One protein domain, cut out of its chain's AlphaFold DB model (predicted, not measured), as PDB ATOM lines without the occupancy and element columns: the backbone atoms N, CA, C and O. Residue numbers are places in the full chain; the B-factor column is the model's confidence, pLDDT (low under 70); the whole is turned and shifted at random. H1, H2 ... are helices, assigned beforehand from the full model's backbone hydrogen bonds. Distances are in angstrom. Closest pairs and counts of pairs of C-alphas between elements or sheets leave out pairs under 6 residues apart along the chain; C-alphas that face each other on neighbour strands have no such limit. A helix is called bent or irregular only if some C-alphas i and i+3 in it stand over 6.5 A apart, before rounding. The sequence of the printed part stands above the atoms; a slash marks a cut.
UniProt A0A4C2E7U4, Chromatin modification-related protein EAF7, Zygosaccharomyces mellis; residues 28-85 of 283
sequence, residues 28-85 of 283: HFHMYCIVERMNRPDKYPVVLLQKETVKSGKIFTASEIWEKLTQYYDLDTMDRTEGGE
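Overview. This is residues 28 to 85 of the 283 residues of the protein "Chromatin modification-related protein EAF7" of Zygosaccharomyces mellis (UniProt A0A4C2E7U4). Three short helices are strung out in a loose, elongated model: H1 and the start of H2 meet about perpendicular, and H3 follows as an arm at one end of the long axis. A long loop, residues 39 to 61, runs from H1 out to the other end and folds back to H2, and its residues 47 to 52 stick out. The printed part has 58 residues with three named helices, in the order H1, H2, H3, and no named strand; the class is all helix, and 29 of the 58 residues are in the helices. The whole is loose, with a radius of gyration of the C-alphas of 14.0 A, and spans 41 by 22 by 19 A.

Arrangement. H1, residues 28 to 38, touches H2, residues 62 to 70, with 4 pairs of C-alphas within 8 A. Their closest C-alphas, those of Val 35 and Ala 62, are 6.2 A apart, and their lines stand about perpendicular, at 80 degrees. The link between them, residues 39 to 61, is long. After H2 a tight link of 4 residues leads to H3, residues 75 to 83. H2 and H3 are close but not clearly touching, the closest C-alphas being those of Leu 69 and Leu 75, 7.8 A apart. Their lines are about perpendicular, at 83 degrees. H1 and H3 are apart. In H1, H2 and H3 every O i to N i+4 pair is within hydrogen-bond range.

Along the chain. H1 begins at His 28, with its C-alpha at (44.116, -4.632, 38.717), and ends at Met 38, 15.2 A from first to last C-alpha. H2 runs from Ala 62, with its C-alpha at (37.947, -9.410, 34.054), to Thr 70, 12.3 A. H3 runs from Leu 75 to Gly 83, whose C-alpha is at (56.316, -0.064, 36.626), 11.6 A. None of the three is bent.

Size, cuts and confidence. The two C-alphas farthest apart are those of Lys 51 and Glu 85, at 42.9 A. Residues 47 to 52 stand free, as do residues 67 to 74, of which 67 to 70 belong to H2, and residues 76 to 85, of which 76 to 83 belong to H3. Without these stretches the body has 34 residues and spans 29 by 16 by 14 A. The printed part has no cut. The mean pLDDT of the printed part is 84.7, and residues 49 to 56 and 84 to 85 are under 70.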
ATOM      1  N   HIS A  28      45.258  -3.871  38.186       93.44
ATOM      2  CA  HIS A  28      44.116  -4.632  38.717       93.44
ATOM      3  C   HIS A  28      42.954  -3.739  39.191       93.44
ATOM      4  O   HIS A  28      41.790  -4.108  39.026       93.44
ATOM      5  N   PHE A  29      43.248  -2.553  39.731       94.94
ATOM      6  CA  PHE A  29      42.240  -1.560  40.113       94.94
ATOM      7  C   PHE A  29      41.620  -0.907  38.870       94.94
ATOM      8  O   PHE A  29      40.396  -0.857  38.736       94.94
ATOM      9  N   HIS A  30      42.453  -0.508  37.907       94.00
ATOM     10  CA  HIS A  30      42.003   0.003  36.613       94.00
ATOM     11  C   HIS A  30      41.144  -1.024  35.858       94.00
ATOM     12  O   HIS A  30      40.072  -0.675  35.362       94.00
ATOM     13  N   MET A  31      41.514  -2.309  35.881       94.75
ATOM     14  CA  MET A  31      40.681  -3.388  35.341       94.75
ATOM     15  C   MET A  31      39.307  -3.474  36.019       94.75
ATOM     16  O   MET A  31      38.295  -3.603  35.332       94.75
ATOM     17  N   TYR A  32      39.226  -3.345  37.349       94.19
ATOM     18  CA  TYR A  32      37.935  -3.304  38.049       94.19
ATOM     19  C   TYR A  32      37.062  -2.128  37.570       94.19
ATOM     20  O   TYR A  32      35.869  -2.308  37.310       94.19
ATOM     21  N   CYS A  33      37.654  -0.945  37.367       94.62
ATOM     22  CA  CYS A  33      36.960   0.221  36.813       94.62
ATOM     23  C   CYS A  33      36.457   0.007  35.372       94.62
ATOM     24  O   CYS A  33      35.355   0.463  35.051       94.62
ATOM     25  N   ILE A  34      37.216  -0.703  34.525       94.50
ATOM     26  CA  ILE A  34      36.791  -1.088  33.165       94.50
ATOM     27  C   ILE A  34      35.627  -2.084  33.234       94.50
ATOM     28  O   ILE A  34      34.600  -1.861  32.594       94.50
ATOM     29  N   VAL A  35      35.743  -3.146  34.040       94.19
ATOM     30  CA  VAL A  35      34.696  -4.171  34.229       94.19
ATOM     31  C   VAL A  35      33.385  -3.536  34.703       94.19
ATOM     32  O   VAL A  35      32.321  -3.834  34.156       94.19
ATOM     33  N   GLU A  36      33.436  -2.620  35.678       93.56
ATOM     34  CA  GLU A  36      32.235  -1.933  36.173       93.56
ATOM     35  C   GLU A  36      31.566  -1.080  35.083       93.56
ATOM     36  O   GLU A  36      30.340  -1.105  34.944       93.56
ATOM     37  N   ARG A  37      32.358  -0.349  34.284       92.38
ATOM     38  CA  ARG A  37      31.858   0.505  33.195       92.38
ATOM     39  C   ARG A  37      31.320  -0.296  32.009       92.38
ATOM     40  O   ARG A  37      30.280   0.062  31.445       92.38
ATOM     41  N   MET A  38      31.977  -1.401  31.655       90.50
ATOM     42  CA  MET A  38      31.526  -2.326  30.611       90.50
ATOM     43  C   MET A  38      30.164  -2.931  30.961       90.50
ATOM     44  O   MET A  38      29.255  -2.868  30.130       90.50
ATOM     45  N   ASN A  39      29.998  -3.396  32.204       91.31
ATOM     46  CA  ASN A  39      28.790  -4.066  32.699       91.31
ATOM     47  C   ASN A  39      27.654  -3.117  33.133       91.31
ATOM     48  O   ASN A  39      26.599  -3.582  33.562       91.31
ATOM     49  N   ARG A  40      27.838  -1.792  33.040       88.94
ATOM     50  CA  ARG A  40      26.813  -0.780  33.370       88.94
ATOM     51  C   ARG A  40      26.619   0.220  32.217       88.94
ATOM     52  O   ARG A  40      26.886   1.411  32.398       88.94
ATOM     53  N   PRO A  41      26.167  -0.232  31.028       85.62
ATOM     54  CA  PRO A  41      26.040   0.619  29.842       85.62
ATOM     55  C   PRO A  41      25.116   1.825  30.047       85.62
ATOM     56  O   PRO A  41      25.400   2.887  29.505       85.62
ATOM     57  N   ASP A  42      24.069   1.686  30.865       85.94
ATOM     58  CA  ASP A  42      23.082   2.748  31.100       85.94
ATOM     59  C   ASP A  42      23.618   3.864  32.015       85.94
ATOM     60  O   ASP A  42      23.253   5.027  31.861       85.94
ATOM     61  N   LYS A  43      24.516   3.524  32.957       88.00
ATOM     62  CA  LYS A  43      25.202   4.505  33.821       88.00
ATOM     63  C   LYS A  43      26.374   5.168  33.093       88.00
ATOM     64  O   LYS A  43      26.652   6.341  33.325       88.00
ATOM     65  N   TYR A  44      27.061   4.414  32.238       85.12
ATOM     66  CA  TYR A  44      28.232   4.872  31.494       85.12
ATOM     67  C   TYR A  44      27.994   4.703  29.982       85.12
ATOM     68  O   TYR A  44      28.535   3.776  29.349       85.12
ATOM     69  N   PRO A  45      27.160   5.578  29.386       84.00
ATOM     70  CA  PRO A  45      26.930   5.573  27.954       84.00
ATOM     71  C   PRO A  45      28.213   5.945  27.207       84.00
ATOM     72  O   PRO A  45      28.990   6.818  27.607       84.00
ATOM     73  N   VAL A  46      28.418   5.280  26.074       81.50
ATOM     74  CA  VAL A  46      29.415   5.671  25.080       81.50
ATOM     75  C   VAL A  46      28.647   6.234  23.898       81.50
ATOM     76  O   VAL A  46      27.743   5.575  23.387       81.50
ATOM     77  N   VAL A  47      28.978   7.459  23.491       77.38
ATOM     78  CA  VAL A  47      28.404   8.066  22.288       77.38
ATOM     79  C   VAL A  47      28.986   7.331  21.086       77.38
ATOM     80  O   VAL A  47      30.190   7.375  20.848       77.38
ATOM     81  N   LEU A  48      28.130   6.613  20.365       73.25
ATOM     82  CA  LEU A  48      28.491   5.818  19.198       73.25
ATOM     83  C   LEU A  48      27.811   6.415  17.967       73.25
ATOM     84  O   LEU A  48      26.614   6.690  17.982       73.25
ATOM     85  N   LEU A  49      28.575   6.578  16.887       68.00
ATOM     86  CA  LEU A  49      28.063   7.052  15.593       68.00
ATOM     87  C   LEU A  49      27.146   6.016  14.911       68.00
ATOM     88  O   LEU A  49      26.361   6.353  14.027       68.00
ATOM     89  N   GLN A  50      27.237   4.748  15.318       65.12
ATOM     90  CA  GLN A  50      26.415   3.653  14.812       65.12
ATOM     91  C   GLN A  50      25.159   3.459  15.668       65.12
ATOM     92  O   GLN A  50      25.221   3.449  16.893       65.12
ATOM     93  N   LYS A  51      24.020   3.205  15.012       63.22
ATOM     94  CA  LYS A  51      22.723   2.918  15.657       63.22
ATOM     95  C   LYS A  51      22.630   1.521  16.305       63.22
ATOM     96  O   LYS A  51      21.535   1.112  16.687       63.22
ATOM     97  N   GLU A  52      23.726   0.766  16.397       65.62
ATOM     98  CA  GLU A  52      23.730  -0.533  17.080       65.62
ATOM     99  C   GLU A  52      23.727  -0.310  18.599       65.62
ATOM    100  O   GLU A  52      24.687   0.185  19.186       65.62
ATOM    101  N   THR A  53      22.614  -0.654  19.246       65.31
ATOM    102  CA  THR A  53      22.445  -0.509  20.695       65.31
ATOM    103  C   THR A  53      23.204  -1.593  21.456       65.31
ATOM    104  O   THR A  53      23.140  -2.771  21.095       65.31
ATOM    105  N   VAL A  54      23.855  -1.212  22.559       68.38
ATOM    106  CA  VAL A  54      24.575  -2.142  23.444       68.38
ATOM    107  C   VAL A  54      23.628  -3.236  23.951       68.38
ATOM    108  O   VAL A  54      22.548  -2.950  24.464       68.38
ATOM    109  N   LYS A  55      24.038  -4.503  23.830       66.69
ATOM    110  CA  LYS A  55      23.245  -5.660  24.271       66.69
ATOM    111  C   LYS A  55      23.321  -5.794  25.797       66.69
ATOM    112  O   LYS A  55      24.163  -6.521  26.315       66.69
ATOM    113  N   SER A  56      22.416  -5.118  26.507       63.56
ATOM    114  CA  SER A  56      22.355  -4.985  27.978       63.56
ATOM    115  C   SER A  56      22.151  -6.284  28.787       63.56
ATOM    116  O   SER A  56      22.010  -6.230  30.003       63.56
ATOM    117  N   GLY A  57      22.165  -7.454  28.138       71.94
ATOM    118  CA  GLY A  57      22.196  -8.771  28.786       71.94
ATOM    119  C   GLY A  57      23.590  -9.411  28.885       71.94
ATOM    120  O   GLY A  57      23.700 -10.506  29.431       71.94
ATOM    121  N   LYS A  58      24.645  -8.781  28.345       82.06
ATOM    122  CA  LYS A  58      26.026  -9.275  28.480       82.06
ATOM    123  C   LYS A  58      26.635  -8.868  29.817       82.06
ATOM    124  O   LYS A  58      26.500  -7.721  30.236       82.06
ATOM    125  N   ILE A  59      27.372  -9.792  30.427       87.25
ATOM    126  CA  ILE A  59      28.251  -9.537  31.569       87.25
ATOM    127  C   ILE A  59      29.647  -9.991  31.148       87.25
ATOM    128  O   ILE A  59      29.815 -11.142  30.761       87.25
ATOM    129  N   PHE A  60      30.612  -9.080  31.207       90.31
ATOM    130  CA  PHE A  60      32.020  -9.328  30.926       90.31
ATOM    131  C   PHE A  60      32.781  -9.606  32.225       90.31
ATOM    132  O   PHE A  60      32.658  -8.859  33.206       90.31
ATOM    133  N   THR A  61      33.600 -10.650  32.214       94.12
ATOM    134  CA  THR A  61      34.529 -11.005  33.292       94.12
ATOM    135  C   THR A  61      35.880 -10.321  33.070       94.12
ATOM    136  O   THR A  61      36.329 -10.169  31.935       94.12
ATOM    137  N   ALA A  62      36.595  -9.977  34.147       93.75
ATOM    138  CA  ALA A  62      37.947  -9.410  34.054       93.75
ATOM    139  C   ALA A  62      38.902 -10.266  33.193       93.75
ATOM    140  O   ALA A  62      39.680  -9.717  32.426       93.75
ATOM    141  N   SER A  63      38.806 -11.601  33.268       93.44
ATOM    142  CA  SER A  63      39.623 -12.520  32.457       93.44
ATOM    143  C   SER A  63      39.363 -12.402  30.952       93.44
ATOM    144  O   SER A  63      40.301 -12.502  30.173       93.44
ATOM    145  N   GLU A  64      38.112 -12.182  30.544       93.19
ATOM    146  CA  GLU A  64      37.726 -12.043  29.131       93.19
ATOM    147  C   GLU A  64      38.201 -10.699  28.572       93.19
ATOM    148  O   GLU A  64      38.597 -10.603  27.413       93.19
ATOM    149  N   ILE A  65      38.178  -9.655  29.408       93.62
ATOM    150  CA  ILE A  65      38.719  -8.340  29.063       93.62
ATOM    151  C   ILE A  65      40.251  -8.402  28.984       93.62
ATOM    152  O   ILE A  65      40.801  -7.882  28.022       93.62
ATOM    153  N   TRP A  66      40.940  -9.077  29.914       94.25
ATOM    154  CA  TRP A  66      42.388  -9.314  29.813       94.25
ATOM    155  C   TRP A  66      42.757 -10.048  28.522       94.25
ATOM    156  O   TRP A  66      43.535  -9.515  27.737       94.25
ATOM    157  N   GLU A  67      42.142 -11.205  28.255       93.62
ATOM    158  CA  GLU A  67      42.362 -11.987  27.029       93.62
ATOM    159  C   GLU A  67      42.143 -11.139  25.766       93.62
ATOM    160  O   GLU A  67      42.925 -11.205  24.817       93.62
ATOM    161  N   LYS A  68      41.105 -10.293  25.766       92.88
ATOM    162  CA  LYS A  68      40.802  -9.385  24.657       92.88
ATOM    163  C   LYS A  68      41.795  -8.225  24.539       92.88
ATOM    164  O   LYS A  68      42.042  -7.783  23.424       92.88
ATOM    165  N   LEU A  69      42.378  -7.737  25.634       93.06
ATOM    166  CA  LEU A  69      43.391  -6.675  25.606       93.06
ATOM    167  C   LEU A  69      44.759  -7.186  25.155       93.06
ATOM    168  O   LEU A  69      45.387  -6.516  24.342       93.06
ATOM    169  N   THR A  70      45.169  -8.389  25.568       92.81
ATOM    170  CA  THR A  70      46.395  -9.053  25.082       92.81
ATOM    171  C   THR A  70      46.376  -9.292  23.560       92.81
ATOM    172  O   THR A  70      47.425  -9.443  22.946       92.81
ATOM    173  N   GLN A  71      45.201  -9.283  22.916       92.38
ATOM    174  CA  GLN A  71      45.066  -9.344  21.449       92.38
ATOM    175  C   GLN A  71      45.337  -8.002  20.735       92.38
ATOM    176  O   GLN A  71      45.539  -8.004  19.522       92.38
ATOM    177  N   TYR A  72      45.305  -6.868  21.447       89.38
ATOM    178  CA  TYR A  72      45.490  -5.521  20.880       89.38
ATOM    179  C   TYR A  72      46.746  -4.804  21.386       89.38
ATOM    180  O   TYR A  72      47.287  -3.962  20.673       89.38
ATOM    181  N   TYR A  73      47.185  -5.114  22.606       89.50
ATOM    182  CA  TYR A  73      48.279  -4.447  23.301       89.50
ATOM    183  C   TYR A  73      49.259  -5.478  23.855       89.50
ATOM    184  O   TYR A  73      48.857  -6.450  24.497       89.50
ATOM    185  N   ASP A  74      50.552  -5.218  23.672       92.50
ATOM    186  CA  ASP A  74      51.615  -5.907  24.402       92.50
ATOM    187  C   ASP A  74      51.660  -5.347  25.835       92.50
ATOM    188  O   ASP A  74      52.389  -4.408  26.159       92.50
ATOM    189  N   LEU A  75      50.790  -5.894  26.686       89.44
ATOM    190  CA  LEU A  75      50.647  -5.469  28.077       89.44
ATOM    191  C   LEU A  75      51.938  -5.680  28.883       89.44
ATOM    192  O   LEU A  75      52.211  -4.890  29.780       89.44
ATOM    193  N   ASP A  76      52.747  -6.690  28.547       88.88
ATOM    194  CA  ASP A  76      53.997  -6.997  29.250       88.88
ATOM    195  C   ASP A  76      55.084  -5.942  28.982       88.88
ATOM    196  O   ASP A  76      55.875  -5.628  29.874       88.88
ATOM    197  N   THR A  77      55.131  -5.356  27.779       89.12
ATOM    198  CA  THR A  77      56.003  -4.196  27.511       89.12
ATOM    199  C   THR A  77      55.510  -2.934  28.214       89.12
ATOM    200  O   THR A  77      56.321  -2.246  28.834       89.12
ATOM    201  N   MET A  78      54.198  -2.665  28.197       86.50
ATOM    202  CA  MET A  78      53.614  -1.500  28.878       86.50
ATOM    203  C   MET A  78      53.836  -1.542  30.395       86.50
ATOM    204  O   MET A  78      54.210  -0.539  31.002       86.50
ATOM    205  N   ASP A  79      53.659  -2.712  31.010       88.00
ATOM    206  CA  ASP A  79      53.835  -2.919  32.449       88.00
ATOM    207  C   ASP A  79      55.282  -2.678  32.903       88.00
ATOM    208  O   ASP A  79      55.507  -2.126  33.977       88.00
ATOM    209  N   ARG A  80      56.268  -3.003  32.052       87.44
ATOM    210  CA  ARG A  80      57.686  -2.688  32.297       87.44
ATOM    211  C   ARG A  80      57.973  -1.193  32.202       87.44
ATOM    212  O   ARG A  80      58.717  -0.682  33.031       87.44
ATOM    213  N   THR A  81      57.395  -0.495  31.221       84.31
ATOM    214  CA  THR A  81      57.591   0.959  31.086       84.31
ATOM    215  C   THR A  81      56.906   1.749  32.200       84.31
ATOM    216  O   THR A  81      57.464   2.732  32.661       84.31
ATOM    217  N   GLU A  82      55.734   1.316  32.673       78.75
ATOM    218  CA  GLU A  82      54.966   2.052  33.694       78.75
ATOM    219  C   GLU A  82      55.263   1.603  35.135       78.75
ATOM    220  O   GLU A  82      54.983   2.338  36.078       78.75
ATOM    221  N   GLY A  83      55.835   0.410  35.325       70.62
ATOM    222  CA  GLY A  83      56.316  -0.064  36.626       70.62
ATOM    223  C   GLY A  83      57.742   0.379  36.977       70.62
ATOM    224  O   GLY A  83      58.106   0.332  38.147       70.62
ATOM    225  N   GLY A  84      58.549   0.795  35.992       62.72
ATOM    226  CA  GLY A  84      59.987   1.031  36.173       62.72
ATOM    227  C   GLY A  84      60.398   2.398  36.739       62.72
ATOM    228  O   GLY A  84      61.503   2.507  37.255       62.72
ATOM    229  N   GLU A  85      59.555   3.432  36.649       58.84
ATOM    230  CA  GLU A  85      59.966   4.821  36.947       58.84
ATOM    231  C   GLU A  85      59.651   5.308  38.376       58.84
ATOM    232  O   GLU A  85      60.153   6.351  38.785       58.84
TER     233      GLU A  85